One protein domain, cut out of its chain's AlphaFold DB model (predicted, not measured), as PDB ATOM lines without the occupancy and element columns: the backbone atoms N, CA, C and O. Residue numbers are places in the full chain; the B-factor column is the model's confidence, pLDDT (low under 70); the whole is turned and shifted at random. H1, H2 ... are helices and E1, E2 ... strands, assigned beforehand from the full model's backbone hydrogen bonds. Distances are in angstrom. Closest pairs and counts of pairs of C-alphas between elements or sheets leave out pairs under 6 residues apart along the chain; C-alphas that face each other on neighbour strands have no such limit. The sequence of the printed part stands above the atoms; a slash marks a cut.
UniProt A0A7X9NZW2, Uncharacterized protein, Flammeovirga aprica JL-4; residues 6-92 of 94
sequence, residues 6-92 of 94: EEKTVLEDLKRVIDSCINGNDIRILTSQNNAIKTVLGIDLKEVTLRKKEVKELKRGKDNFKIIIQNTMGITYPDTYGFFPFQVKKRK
ATOM      1  N   GLU A   6     143.883 115.066 109.273       95.31
ATOM      2  CA  GLU A   6     142.689 114.274 109.581       95.31
ATOM      3  C   GLU A   6     141.656 114.357 108.455       95.31
ATOM      4  O   GLU A   6     141.225 113.326 107.946       95.31
ATOM      5  N   GLU A   7     141.333 115.567 107.991       96.94
ATOM      6  CA  GLU A   7     140.389 115.776 106.888       96.94
ATOM      7  C   GLU A   7     140.838 115.067 105.605       96.94
ATOM      8  O   GLU A   7     140.022 114.451 104.919       96.94
ATOM      9  N   LYS A   8     142.139 115.105 105.287       97.31
ATOM     10  CA  LYS A   8     142.690 114.381 104.130       97.31
ATOM     11  C   LYS A   8     142.513 112.874 104.270       97.31
ATOM     12  O   LYS A   8     142.020 112.246 103.340       97.31
ATOM     13  N   THR A   9     142.866 112.309 105.424       96.75
ATOM     14  CA  THR A   9     142.706 110.872 105.682       96.75
ATOM     15  C   THR A   9     141.241 110.450 105.604       96.75
ATOM     16  O   THR A   9     140.930 109.442 104.979       96.75
ATOM     17  N   VAL A  10     140.321 111.242 106.160       97.19
ATOM     18  CA  VAL A  10     138.883 110.958 106.079       97.19
ATOM     19  C   VAL A  10     138.377 110.988 104.631       97.19
ATOM     20  O   VAL A  10     137.586 110.128 104.236       97.19
ATOM     21  N   LEU A  11     138.842 111.938 103.814       97.12
ATOM     22  CA  LEU A  11     138.489 111.992 102.393       97.12
ATOM     23  C   LEU A  11     139.059 110.807 101.606       97.12
ATOM     24  O   LEU A  11     138.376 110.283 100.729       97.12
ATOM     25  N   GLU A  12     140.277 110.364 101.915       97.19
ATOM     26  CA  GLU A  12     140.876 109.161 101.322       97.19
ATOM     27  C   GLU A  12     140.095 107.895 101.704       97.19
ATOM     28  O   GLU A  12     139.803 107.064 100.838       97.19
ATOM     29  N   ASP A  13     139.676 107.779 102.966       96.56
ATOM     30  CA  ASP A  13     138.848 106.671 103.445       96.56
ATOM     31  C   ASP A  13     137.481 106.641 102.749       96.56
ATOM     32  O   ASP A  13     137.046 105.581 102.286       96.56
ATOM     33  N   LEU A  14     136.821 107.797 102.617       96.19
ATOM     34  CA  LEU A  14     135.556 107.903 101.890       96.19
ATOM     35  C   LEU A  14     135.738 107.601 100.397       96.19
ATOM     36  O   LEU A  14     134.926 106.883  99.814       96.19
ATOM     37  N   LYS A  15     136.813 108.102  99.780       97.00
ATOM     38  CA  LYS A  15     137.138 107.808  98.381       97.00
ATOM     39  C   LYS A  15     137.265 106.304  98.161       97.00
ATOM     40  O   LYS A  15     136.660 105.783  97.233       97.00
ATOM     41  N   ARG A  16     137.959 105.589  99.052       96.44
ATOM     42  CA  ARG A  16     138.080 104.127  98.982       96.44
ATOM     43  C   ARG A  16     136.711 103.438  99.014       96.44
ATOM     44  O   ARG A  16     136.483 102.519  98.235       96.44
ATOM     45  N   VAL A  17     135.790 103.894  99.871       94.44
ATOM     46  CA  VAL A  17     134.402 103.385  99.912       94.44
ATOM     47  C   VAL A  17     133.701 103.603  98.575       94.44
ATOM     48  O   VAL A  17     133.114 102.662  98.041       94.44
ATOM     49  N   ILE A  18     133.781 104.813  98.022       94.12
ATOM     50  CA  ILE A  18     133.156 105.160  96.740       94.12
ATOM     51  C   ILE A  18     133.740 104.314  95.604       94.12
ATOM     52  O   ILE A  18     132.982 103.714  94.843       94.12
ATOM     53  N   ASP A  19     135.065 104.201  95.528       96.25
ATOM     54  CA  ASP A  19     135.759 103.423  94.504       96.25
ATOM     55  C   ASP A  19     135.358 101.940  94.577       96.25
ATOM     56  O   ASP A  19     135.064 101.322  93.551       96.25
ATOM     57  N   SER A  20     135.257 101.361  95.777       93.31
ATOM     58  CA  SER A  20     134.739  99.999  95.948       93.31
ATOM     59  C   SER A  20     133.297  99.857  95.461       93.31
ATOM     60  O   SER A  20     132.986  98.880  94.783       93.31
ATOM     61  N   CYS A  21     132.432 100.841  95.727       88.81
ATOM     62  CA  CYS A  21     131.042 100.823  95.264       88.81
ATOM     63  C   CYS A  21     130.928 100.900  93.739       88.81
ATOM     64  O   CYS A  21     130.147 100.158  93.148       88.81
ATOM     65  N   ILE A  22     131.709 101.776  93.100       91.06
ATOM     66  CA  ILE A  22     131.739 101.932  91.637       91.06
ATOM     67  C   ILE A  22     132.172 100.624  90.970       91.06
ATOM     68  O   ILE A  22     131.598 100.224  89.959       91.06
ATOM     69  N   ASN A  23     133.147  99.936  91.565       91.50
ATOM     70  CA  ASN A  23     133.673  98.677  91.048       91.50
ATOM     71  C   ASN A  23     132.866  97.441  91.484       91.50
ATOM     72  O   ASN A  23     133.221  96.327  91.113       91.50
ATOM     73  N   GLY A  24     131.801  97.614  92.276       90.12
ATOM     74  CA  GLY A  24     130.969  96.510  92.755       90.12
ATOM     75  C   GLY A  24     131.685  95.552  93.712       90.12
ATOM     76  O   GLY A  24     131.358  94.369  93.747       90.12
ATOM     77  N   ASN A  25     132.656  96.047  94.481       92.56
ATOM     78  CA  ASN A  25     133.463  95.257  95.407       92.56
ATOM     79  C   ASN A  25     133.032  95.475  96.859       92.56
ATOM     80  O   ASN A  25     132.732  96.597  97.274       92.56
ATOM     81  N   ASP A  26     133.078  94.406  97.655       93.19
ATOM     82  CA  ASP A  26     132.982  94.517  99.110       93.19
ATOM     83  C   ASP A  26     134.117  95.403  99.641       93.19
ATOM     84  O   ASP A  26     135.265  95.305  99.200       93.19
ATOM     85  N   ILE A  27     133.813  96.227 100.642       94.38
ATOM     86  CA  ILE A  27     134.821  97.008 101.354       94.38
ATOM     87  C   ILE A  27     134.704  96.815 102.855       94.38
ATOM     88  O   ILE A  27     133.614  96.803 103.424       94.38
ATOM     89  N   ARG A  28     135.862  96.694 103.500       93.88
ATOM     90  CA  ARG A  28     135.999  96.710 104.952       93.88
ATOM     91  C   ARG A  28     136.527  98.061 105.414       93.88
ATOM     92  O   ARG A  28     137.543  98.533 104.908       93.88
ATOM     93  N   ILE A  29     135.850  98.650 106.389       94.19
ATOM     94  CA  ILE A  29     136.298  99.852 107.093       94.19
ATOM     95  C   ILE A  29     136.252  99.595 108.591       94.19
ATOM     96  O   ILE A  29     135.392  98.861 109.071       94.19
ATOM     97  N   LEU A  30     137.156 100.196 109.351       93.69
ATOM     98  CA  LEU A  30     137.124 100.076 110.805       93.69
ATOM     99  C   LEU A  30     136.011 100.955 111.390       93.69
ATOM    100  O   LEU A  30     135.684 102.010 110.845       93.69
ATOM    101  N   THR A  31     135.474 100.576 112.552       92.31
ATOM    102  CA  THR A  31     134.537 101.430 113.304       92.31
ATOM    103  C   THR A  31     135.133 102.812 113.599       92.31
ATOM    104  O   THR A  31     134.417 103.807 113.521       92.31
ATOM    105  N   SER A  32     136.443 102.908 113.855       93.06
ATOM    106  CA  SER A  32     137.138 104.194 114.015       93.06
ATOM    107  C   SER A  32     137.097 105.051 112.746       93.06
ATOM    108  O   SER A  32     136.860 106.251 112.844       93.06
ATOM    109  N   GLN A  33     137.248 104.443 111.565       94.94
ATOM    110  CA  GLN A  33     137.154 105.144 110.280       94.94
ATOM    111  C   GLN A  33     135.728 105.643 110.029       94.94
ATOM    112  O   GLN A  33     135.542 106.802 109.672       94.94
ATOM    113  N   ASN A  34     134.707 104.815 110.291       95.00
ATOM    114  CA  ASN A  34     133.310 105.256 110.214       95.00
ATOM    115  C   ASN A  34     133.038 106.449 111.141       95.00
ATOM    116  O   ASN A  34     132.393 107.410 110.734       95.00
ATOM    117  N   ASN A  35     133.538 106.400 112.378       95.00
ATOM    118  CA  ASN A  35     133.358 107.486 113.339       95.00
ATOM    119  C   ASN A  35     134.071 108.769 112.888       95.00
ATOM    120  O   ASN A  35     133.493 109.842 113.012       95.00
ATOM    121  N   ALA A  36     135.276 108.671 112.321       95.88
ATOM    122  CA  ALA A  36     135.985 109.824 111.769       95.88
ATOM    123  C   ALA A  36     135.232 110.442 110.575       95.88
ATOM    124  O   ALA A  36     135.037 111.654 110.534       95.88
ATOM    125  N   ILE A  37     134.720 109.614 109.654       96.62
ATOM    126  CA  ILE A  37     133.868 110.063 108.539       96.62
ATOM    127  C   ILE A  37     132.601 110.754 109.066       96.62
ATOM    128  O   ILE A  37     132.250 111.830 108.580       96.62
ATOM    129  N   LYS A  38     131.949 110.196 110.095       96.50
ATOM    130  CA  LYS A  38     130.774 110.811 110.729       96.50
ATOM    131  C   LYS A  38     131.105 112.173 111.336       96.50
ATOM    132  O   LYS A  38     130.376 113.126 111.093       96.50
ATOM    133  N   THR A  39     132.193 112.274 112.093       96.75
ATOM    134  CA  THR A  39     132.585 113.513 112.781       96.75
ATOM    135  C   THR A  39     133.003 114.612 111.808       96.75
ATOM    136  O   THR A  39     132.600 115.756 111.979       96.75
ATOM    137  N   VAL A  40     133.795 114.277 110.786       96.81
ATOM    138  CA  VAL A  40     134.392 115.273 109.882       96.81
ATOM    139  C   VAL A  40     133.473 115.616 108.708       96.81
ATOM    140  O   VAL A  40     133.399 116.775 108.312       96.81
ATOM    141  N   LEU A  41     132.767 114.632 108.137       95.69
ATOM    142  CA  LEU A  41     131.932 114.820 106.940       95.69
ATOM    143  C   LEU A  41     130.427 114.769 107.224       95.69
ATOM    144  O   LEU A  41     129.635 115.019 106.319       95.69
ATOM    145  N   GLY A  42     130.009 114.421 108.445       95.88
ATOM    146  CA  GLY A  42     128.592 114.274 108.789       95.88
ATOM    147  C   GLY A  42     127.928 113.031 108.186       95.88
ATOM    148  O   GLY A  42     126.703 112.943 108.172       95.88
ATOM    149  N   ILE A  43     128.706 112.074 107.670       94.62
ATOM    150  CA  ILE A  43     128.189 110.871 107.004       94.62
ATOM    151  C   ILE A  43     128.369 109.666 107.926       94.62
ATOM    152  O   ILE A  43     129.488 109.219 108.157       94.62
ATOM    153  N   ASP A  44     127.272 109.090 108.418       93.75
ATOM    154  CA  ASP A  44     127.318 107.797 109.105       93.75
ATOM    155  C   ASP A  44     127.008 106.657 108.132       93.75
ATOM    156  O   ASP A  44     125.868 106.478 107.694       93.75
ATOM    157  N   LEU A  45     128.016 105.841 107.817       92.25
ATOM    158  CA  LEU A  45     127.865 104.737 106.872       92.25
ATOM    159  C   LEU A  45     126.935 103.635 107.394       92.25
ATOM    160  O   LEU A  45     126.334 102.921 106.589       92.25
ATOM    161  N   LYS A  46     126.749 103.513 108.717       89.88
ATOM    162  CA  LYS A  46     125.746 102.603 109.300       89.88
ATOM    163  C   LYS A  46     124.323 103.077 109.041       89.88
ATOM    164  O   LYS A  46     123.449 102.234 108.882       89.88
ATOM    165  N   GLU A  47     124.097 104.388 109.031       90.50
ATOM    166  CA  GLU A  47     122.769 104.986 108.855       90.50
ATOM    167  C   GLU A  47     122.403 105.118 107.372       90.50
ATOM    168  O   GLU A  47     121.245 104.936 106.999       90.50
ATOM    169  N   VAL A  48     123.387 105.374 106.500       91.00
ATOM    170  CA  VAL A  48     123.135 105.472 105.053       91.00
ATOM    171  C   VAL A  48     123.062 104.116 104.345       91.00
ATOM    172  O   VAL A  48     122.765 104.075 103.151       91.00
ATOM    173  N   THR A  49     123.304 103.005 105.047       92.31
ATOM    174  CA  THR A  49     123.174 101.643 104.506       92.31
ATOM    175  C   THR A  49     122.090 100.834 105.213       92.31
ATOM    176  O   THR A  49     121.643 101.153 106.305       92.31
ATOM    177  N   LEU A  50     121.625  99.775 104.549       90.31
ATOM    178  CA  LEU A  50     120.557  98.891 105.008       90.31
ATOM    179  C   LEU A  50     121.135  97.522 105.348       90.31
ATOM    180  O   LEU A  50     121.777  96.880 104.513       90.31
ATOM    181  N   ARG A  51     120.874  97.016 106.549       90.12
ATOM    182  CA  ARG A  51     121.305  95.677 106.960       90.12
ATOM    183  C   ARG A  51     120.525  94.613 106.199       90.12
ATOM    184  O   ARG A  51     119.376  94.809 105.811       90.12
ATOM    185  N   LYS A  52     121.084  93.400 106.101       84.88
ATOM    186  CA  LYS A  52     120.404  92.245 105.474       84.88
ATOM    187  C   LYS A  52     118.987  92.008 106.011       84.88
ATOM    188  O   LYS A  52     118.102  91.627 105.252       84.88
ATOM    189  N   LYS A  53     118.756  92.242 107.307       87.19
ATOM    190  CA  LYS A  53     117.428  92.078 107.915       87.19
ATOM    191  C   LYS A  53     116.390  93.072 107.370       87.19
ATOM    192  O   LYS A  53     115.221  92.715 107.330       87.19
ATOM    193  N   GLU A  54     116.817  94.245 106.901       87.31
ATOM    194  CA  GLU A  54     115.978  95.340 106.380       87.31
ATOM    195  C   GLU A  54     115.738  95.226 104.865       87.31
ATOM    196  O   GLU A  54     114.881  95.909 104.304       87.31
ATOM    197  N   VAL A  55     116.466  94.341 104.182       89.19
ATOM    198  CA  VAL A  55     116.378  94.138 102.733       89.19
ATOM    199  C   VAL A  55     115.479  92.940 102.427       89.19
ATOM    200  O   VAL A  55     115.700  91.833 102.919       89.19
ATOM    201  N   LYS A  56     114.444  93.155 101.606       89.00
ATOM    202  CA  LYS A  56     113.566  92.089 101.091       89.00
ATOM    203  C   LYS A  56     114.011  91.607  99.712       89.00
ATOM    204  O   LYS A  56     113.961  90.413  99.453       89.00
ATOM    205  N   GLU A  57     114.433  92.526  98.849       89.38
ATOM    206  CA  GLU A  57     114.829  92.226  97.471       89.38
ATOM    207  C   GLU A  57     115.900  93.222  97.007       89.38
ATOM    208  O   GLU A  57     115.758  94.431  97.227       89.38
ATOM    209  N   LEU A  58     116.956  92.727  96.356       89.75
ATOM    210  CA  LEU A  58     117.964  93.556  95.690       89.75
ATOM    211  C   LEU A  58     117.481  93.957  94.288       89.75
ATOM    212  O   LEU A  58     116.764  93.200  93.640       89.75
ATOM    213  N   LYS A  59     117.882  95.135  93.796       85.88
ATOM    214  CA  LYS A  59     117.550  95.591  92.431       85.88
ATOM    215  C   LYS A  59     118.117  94.669  91.365       85.88
ATOM    216  O   LYS A  59     117.465  94.444  90.350       85.88
ATOM    217  N   ARG A  60     119.325  94.157  91.591       82.06
ATOM    218  CA  ARG A  60     120.054  93.269  90.685       82.06
ATOM    219  C   ARG A  60     120.756  92.212  91.527       82.06
ATOM    220  O   ARG A  60     121.433  92.551  92.490       82.06
ATOM    221  N   GLY A  61     120.598  90.936  91.174       70.44
ATOM    222  CA  GLY A  61     121.148  89.825  91.965       70.44
ATOM    223  C   GLY A  61     122.678  89.828  92.074       70.44
ATOM    224  O   GLY A  61     123.211  89.350  93.071       70.44
ATOM    225  N   LYS A  62     123.370  90.398  91.077       73.69
ATOM    226  CA  LYS A  62     124.835  90.521  91.044       73.69
ATOM    227  C   LYS A  62     125.374  91.740  91.806       73.69
ATOM    228  O   LYS A  62     126.543  91.742  92.160       73.69
ATOM    229  N   ASP A  63     124.532  92.723  92.133       75.19
ATOM    230  CA  ASP A  63     124.958  93.975  92.779       75.19
ATOM    231  C   ASP A  63     124.823  93.854  94.306       75.19
ATOM    232  O   ASP A  63     124.107  94.617  94.960       75.19
ATOM    233  N   ASN A  64     125.469  92.837  94.880       82.56
ATOM    234  CA  ASN A  64     125.347  92.464  96.293       82.56
ATOM    235  C   ASN A  64     126.576  92.831  97.138       82.56
ATOM    236  O   ASN A  64     126.750  92.268  98.224       82.56
ATOM    237  N   PHE A  65     127.396  93.765  96.652       90.81
ATOM    238  CA  PHE A  65     128.548  94.246  97.398       90.81
ATOM    239  C   PHE A  65     128.127  94.918  98.706       90.81
ATOM    240  O   PHE A  65     127.027  95.470  98.823       90.81
ATOM    241  N   LYS A  66     128.999  94.849  99.704       91.56
ATOM    242  CA  LYS A  66     128.718  95.257 101.079       91.56
ATOM    243  C   LYS A  66     129.746  96.256 101.561       91.56
ATOM    244  O   LYS A  66     130.944  96.098 101.323       91.56
ATOM    245  N   ILE A  67     129.278  97.199 102.368       93.12
ATOM    246  CA  ILE A  67     130.155  97.862 103.321       93.12
ATOM    247  C   ILE A  67     130.173  97.051 104.608       93.12
ATOM    248  O   ILE A  67     129.121  96.747 105.168       93.12
ATOM    249  N   ILE A  68     131.360  96.662 105.053       93.50
ATOM    250  CA  ILE A  68     131.590  95.881 106.263       93.50
ATOM    251  C   ILE A  68     132.323  96.791 107.241       93.50
ATOM    252  O   ILE A  68     133.474  97.162 107.026       93.50
ATOM    253  N   ILE A  69     131.646  97.162 108.317       92.06
ATOM    254  CA  ILE A  69     132.198  97.969 109.393       92.06
ATOM    255  C   ILE A  69     132.709  97.021 110.469       92.06
ATOM    256  O   ILE A  69     131.920  96.370 111.167       92.06
ATOM    257  N   GLN A  70     134.033  96.948 110.548       90.25
ATOM    258  CA  GLN A  70     134.777  96.030 111.388       90.25
ATOM    259  C   GLN A  70     134.989  96.592 112.785       90.25
ATOM    260  O   GLN A  70     135.479  97.715 112.956       90.25
ATOM    261  N   ASN A  71     134.679  95.784 113.793       83.94
ATOM    262  CA  ASN A  71     134.986  96.126 115.173       83.94
ATOM    263  C   ASN A  71     136.374  95.598 115.537       83.94
ATOM    264  O   ASN A  71     136.640  94.401 115.498       83.94
ATOM    265  N   THR A  72     137.270  96.497 115.939       73.38
ATOM    266  CA  THR A  72     138.638  96.147 116.350       73.38
ATOM    267  C   THR A  72     138.706  95.504 117.738       73.38
ATOM    268  O   THR A  72     139.738  94.947 118.095       73.38
ATOM    269  N   MET A  73     137.614  95.528 118.514       68.00
ATOM    270  CA  MET A  73     137.530  94.926 119.856       68.00
ATOM    271  C   MET A  73     137.309  93.397 119.854       68.00
ATOM    272  O   MET A  73     136.999  92.822 120.897       68.00
ATOM    273  N   GLY A  74     137.477  92.723 118.712       57.75
ATOM    274  CA  GLY A  74     137.383  91.264 118.609       57.75
ATOM    275  C   GLY A  74     135.969  90.699 118.817       57.75
ATOM    276  O   GLY A  74     134.972  91.407 118.680       57.75
ATOM    277  N   ILE A  75     135.910  89.396 119.140       60.62
ATOM    278  CA  ILE A  75     134.724  88.502 119.181       60.62
ATOM    279  C   ILE A  75     133.516  89.095 119.936       60.62
ATOM    280  O   ILE A  75     132.373  88.741 119.651       60.62
ATOM    281  N   THR A  76     133.752  90.023 120.861       63.50
ATOM    282  CA  THR A  76     132.732  90.669 121.695       63.50
ATOM    283  C   THR A  76     131.700  91.472 120.896       63.50
ATOM    284  O   THR A  76     130.546  91.551 121.311       63.50
ATOM    285  N   TYR A  77     132.076  92.049 119.747       63.62
ATOM    286  CA  TYR A  77     131.153  92.819 118.909       63.62
ATOM    287  C   TYR A  77     131.228  92.368 117.450       63.62
ATOM    288  O   TYR A  77     132.230  92.640 116.788       63.62
ATOM    289  N   PRO A  78     130.175  91.733 116.904       74.81
ATOM    290  CA  PRO A  78     130.211  91.229 115.539       74.81
ATOM    291  C   PRO A  78     130.360  92.372 114.533       74.81
ATOM    292  O   PRO A  78     129.794  93.456 114.715       74.81
ATOM    293  N   ASP A  79     131.091  92.104 113.451       83.88
ATOM    294  CA  ASP A  79     131.152  92.996 112.298       83.88
ATOM    295  C   ASP A  79     129.736  93.296 111.802       83.88
ATOM    296  O   ASP A  79     128.869  92.421 111.695       83.88
ATOM    297  N   THR A  80     129.501  94.560 111.478       86.56
ATOM    298  CA  THR A  80     128.226  94.988 110.902       86.56
ATOM    299  C   THR A  80     128.406  95.204 109.418       86.56
ATOM    300  O   THR A  80     129.433  95.720 108.997       86.56
ATOM    301  N   TYR A  81     127.422  94.825 108.611       89.75
ATOM    302  CA  TYR A  81     127.454  95.132 107.189       89.75
ATOM    303  C   TYR A  81     126.110  95.638 106.690       89.75
ATOM    304  O   TYR A  81     125.055  95.307 107.249       89.75
ATOM    305  N   GLY A  82     126.166  96.418 105.617       90.50
ATOM    306  CA  GLY A  82     125.003  97.008 104.978       90.50
ATOM    307  C   GLY A  82     125.134  97.068 103.460       90.50
ATOM    308  O   GLY A  82     126.227  96.979 102.902       90.50
ATOM    309  N   PHE A  83     123.983  97.206 102.815       91.62
ATOM    310  CA  PHE A  83     123.822  97.461 101.390       91.62
ATOM    311  C   PHE A  83     123.372  98.906 101.203       91.62
ATOM    312  O   PHE A  83     122.514  99.389 101.944       91.62
ATOM    313  N   PHE A  84     123.891  99.600 100.201       90.38
ATOM    314  CA  PHE A  84     123.403 100.932  99.887       90.38
ATOM    315  C   PHE A  84     121.951 100.898  99.383       90.38
ATOM    316  O   PHE A  84     121.546  99.963  98.684       90.38
ATOM    317  N   PRO A  85     121.155 101.948  99.656       88.88
ATOM    318  CA  PRO A  85     119.773 102.066  99.201       88.88
ATOM    319  C   PRO A  85     119.570 101.833  97.705       88.88
ATOM    320  O   PRO A  85     118.554 101.267  97.305       88.88
ATOM    321  N   PHE A  86     120.528 102.235  96.865       89.12
ATOM    322  CA  PHE A  86     120.420 102.050  95.421       89.12
ATOM    323  C   PHE A  86     120.534 100.582  94.988       89.12
ATOM    324  O   PHE A  86     120.044 100.259  93.909       89.12
ATOM    325  N   GLN A  87     121.096  99.697  95.822       89.62
ATOM    326  CA  GLN A  87     121.157  98.248  95.587       89.62
ATOM    327  C   GLN A  87     119.837  97.547  95.937       89.62
ATOM    328  O   GLN A  87     119.624  96.401  95.550       89.62
ATOM    329  N   VAL A  88     118.926  98.211  96.659       89.62
ATOM    330  CA  VAL A  88     117.723  97.596  97.234       89.62
ATOM    331  C   VAL A  88     116.481  97.981  96.435       89.62
ATOM    332  O   VAL A  88     116.203  99.157  96.207       89.62
ATOM    333  N   LYS A  89     115.714  96.974  96.006       88.56
ATOM    334  CA  LYS A  89     114.430  97.147  95.311       88.56
ATOM    335  C   LYS A  89     113.271  97.238  96.290       88.56
ATOM    336  O   LYS A  89     112.365  98.040  96.098       88.56
ATOM    337  N   LYS A  90     113.305  96.420  97.344       85.50
ATOM    338  CA  LYS A  90     112.253  96.373  98.360       85.50
ATOM    339  C   LYS A  90     112.856  96.293  99.754       85.50
ATOM    340  O   LYS A  90     113.662  95.405 100.038       85.50
ATOM    341  N   ARG A  91     112.433  97.210 100.625       84.38
ATOM    342  CA  ARG A  91     112.745  97.195 102.058       84.38
ATOM    343  C   ARG A  91     111.698  96.367 102.805       84.38
ATOM    344  O   ARG A  91     110.545  96.283 102.371       84.38
ATOM    345  N   LYS A  92     112.097  95.729 103.902       82.31
ATOM    346  CA  LYS A  92     111.146  95.223 104.896       82.31
ATOM    347  C   LYS A  92     110.705  96.434 105.711       82.31
ATOM    348  O   LYS A  92     111.529  97.020 106.402       82.31
TER     349      LYS A  92
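This is residues 6 to 92 of the 94 residues of an uncharacterized protein of Flammeovirga aprica JL-4 (UniProt A0A7X9NZW2). A small, three-stranded sheet of E1, E3 and E4 makes the middle of this model, with two helices, H1 and H2, meeting about perpendicular to each other and grazing it from the N-terminal part, while E2 and E5 make a second, separate two-stranded sheet at the far end of the longest axis. The loop between E3 and E4, around residue 75, reaches away from the body, and a long stretch, residues 42 to 54, leads from H2 over to E2. The printed part has 87 residues with two named helices and five named strands, in the order H1 E1 H2 E2 E3 E4 E5. The larger sheet has the order E1, E3, E4 and is mixed, the smaller one is antiparallel, and the class is mixed, helices and strands. The whole is compact, with a radius of gyration of the C-alphas of 13.1 A and spans of 37 by 31 by 20 A.

Begin at the larger sheet and look first at its inner strand, E3, residues 67 to 70. On one side of it is the edge strand E1, residues 27 to 30, parallel to it with 32 degrees between their directions; look there for N 68 and O 27, 2.8 A apart, and N 29 and O 68, 2.9 A apart, both within hydrogen-bond range. On the other side is the edge strand E4, residues 80 to 82, antiparallel at 170 degrees, with N 69 and O 80 at 2.7 A; E3 and E4 form a hairpin. H1, residues 6 to 22, is on this sheet but only grazes it, with its residues 13 to 21; the closest C-alphas of H1 and E1 are those of Ser 20 and Ile 27, 6.2 A apart. H2, residues 31 to 41, is on the sheet too and only grazes it, with its residues 31 to 36; its closest C-alphas with E3 are those of Thr 31 and Ile 69, 5.7 A apart. H1, with residues 7 to 14 alone, touches H2, and their lines are about perpendicular at 73 degrees; the closest C-alphas are those of Val 10 and Ile 37, 5.7 A apart. In H1 and H2 every O i to N i+4 pair is within hydrogen-bond range. Now go to the second sheet, E2, residues 55 to 58, and E5, residues 88 to 91, which are antiparallel at 161 degrees, with N 89 and O 57 at 2.8 A and N 56 and O 90 at 2.9 A. E2 and E5 are each apart from E1, E3 and E4, and H1 is apart from both E2 and E5.

Find C-alpha 67 at (130.155, 97.862, 103.321), where E3 begins; it runs 9.5 A to C-alpha 70. E1, just before H2, is 10.2 A long, and E4 is 7.0 A. H1 begins at C-alpha 6, (142.689, 114.274, 109.581), and runs 24.4 A to C-alpha 22, while H2 runs 15.1 A from C-alpha 31 to C-alpha 41. E2 is 7.2 A long, and E5, 6.9 A long, ends at C-alpha 91, (112.745, 97.195, 102.058).

The two C-alphas farthest apart are those of Glu 6 and Lys 56, at 37.6 A. The printed part runs from 6 to 92 with no cut. Look between H2 and E2 for the long link, 13 residues; the links H1 to E1, E1 to H2 and E4 to E5 are tight. The mean pLDDT of the printed part is 89.1, and residues 73 to 77, in the link between E3 and E4, are under 70.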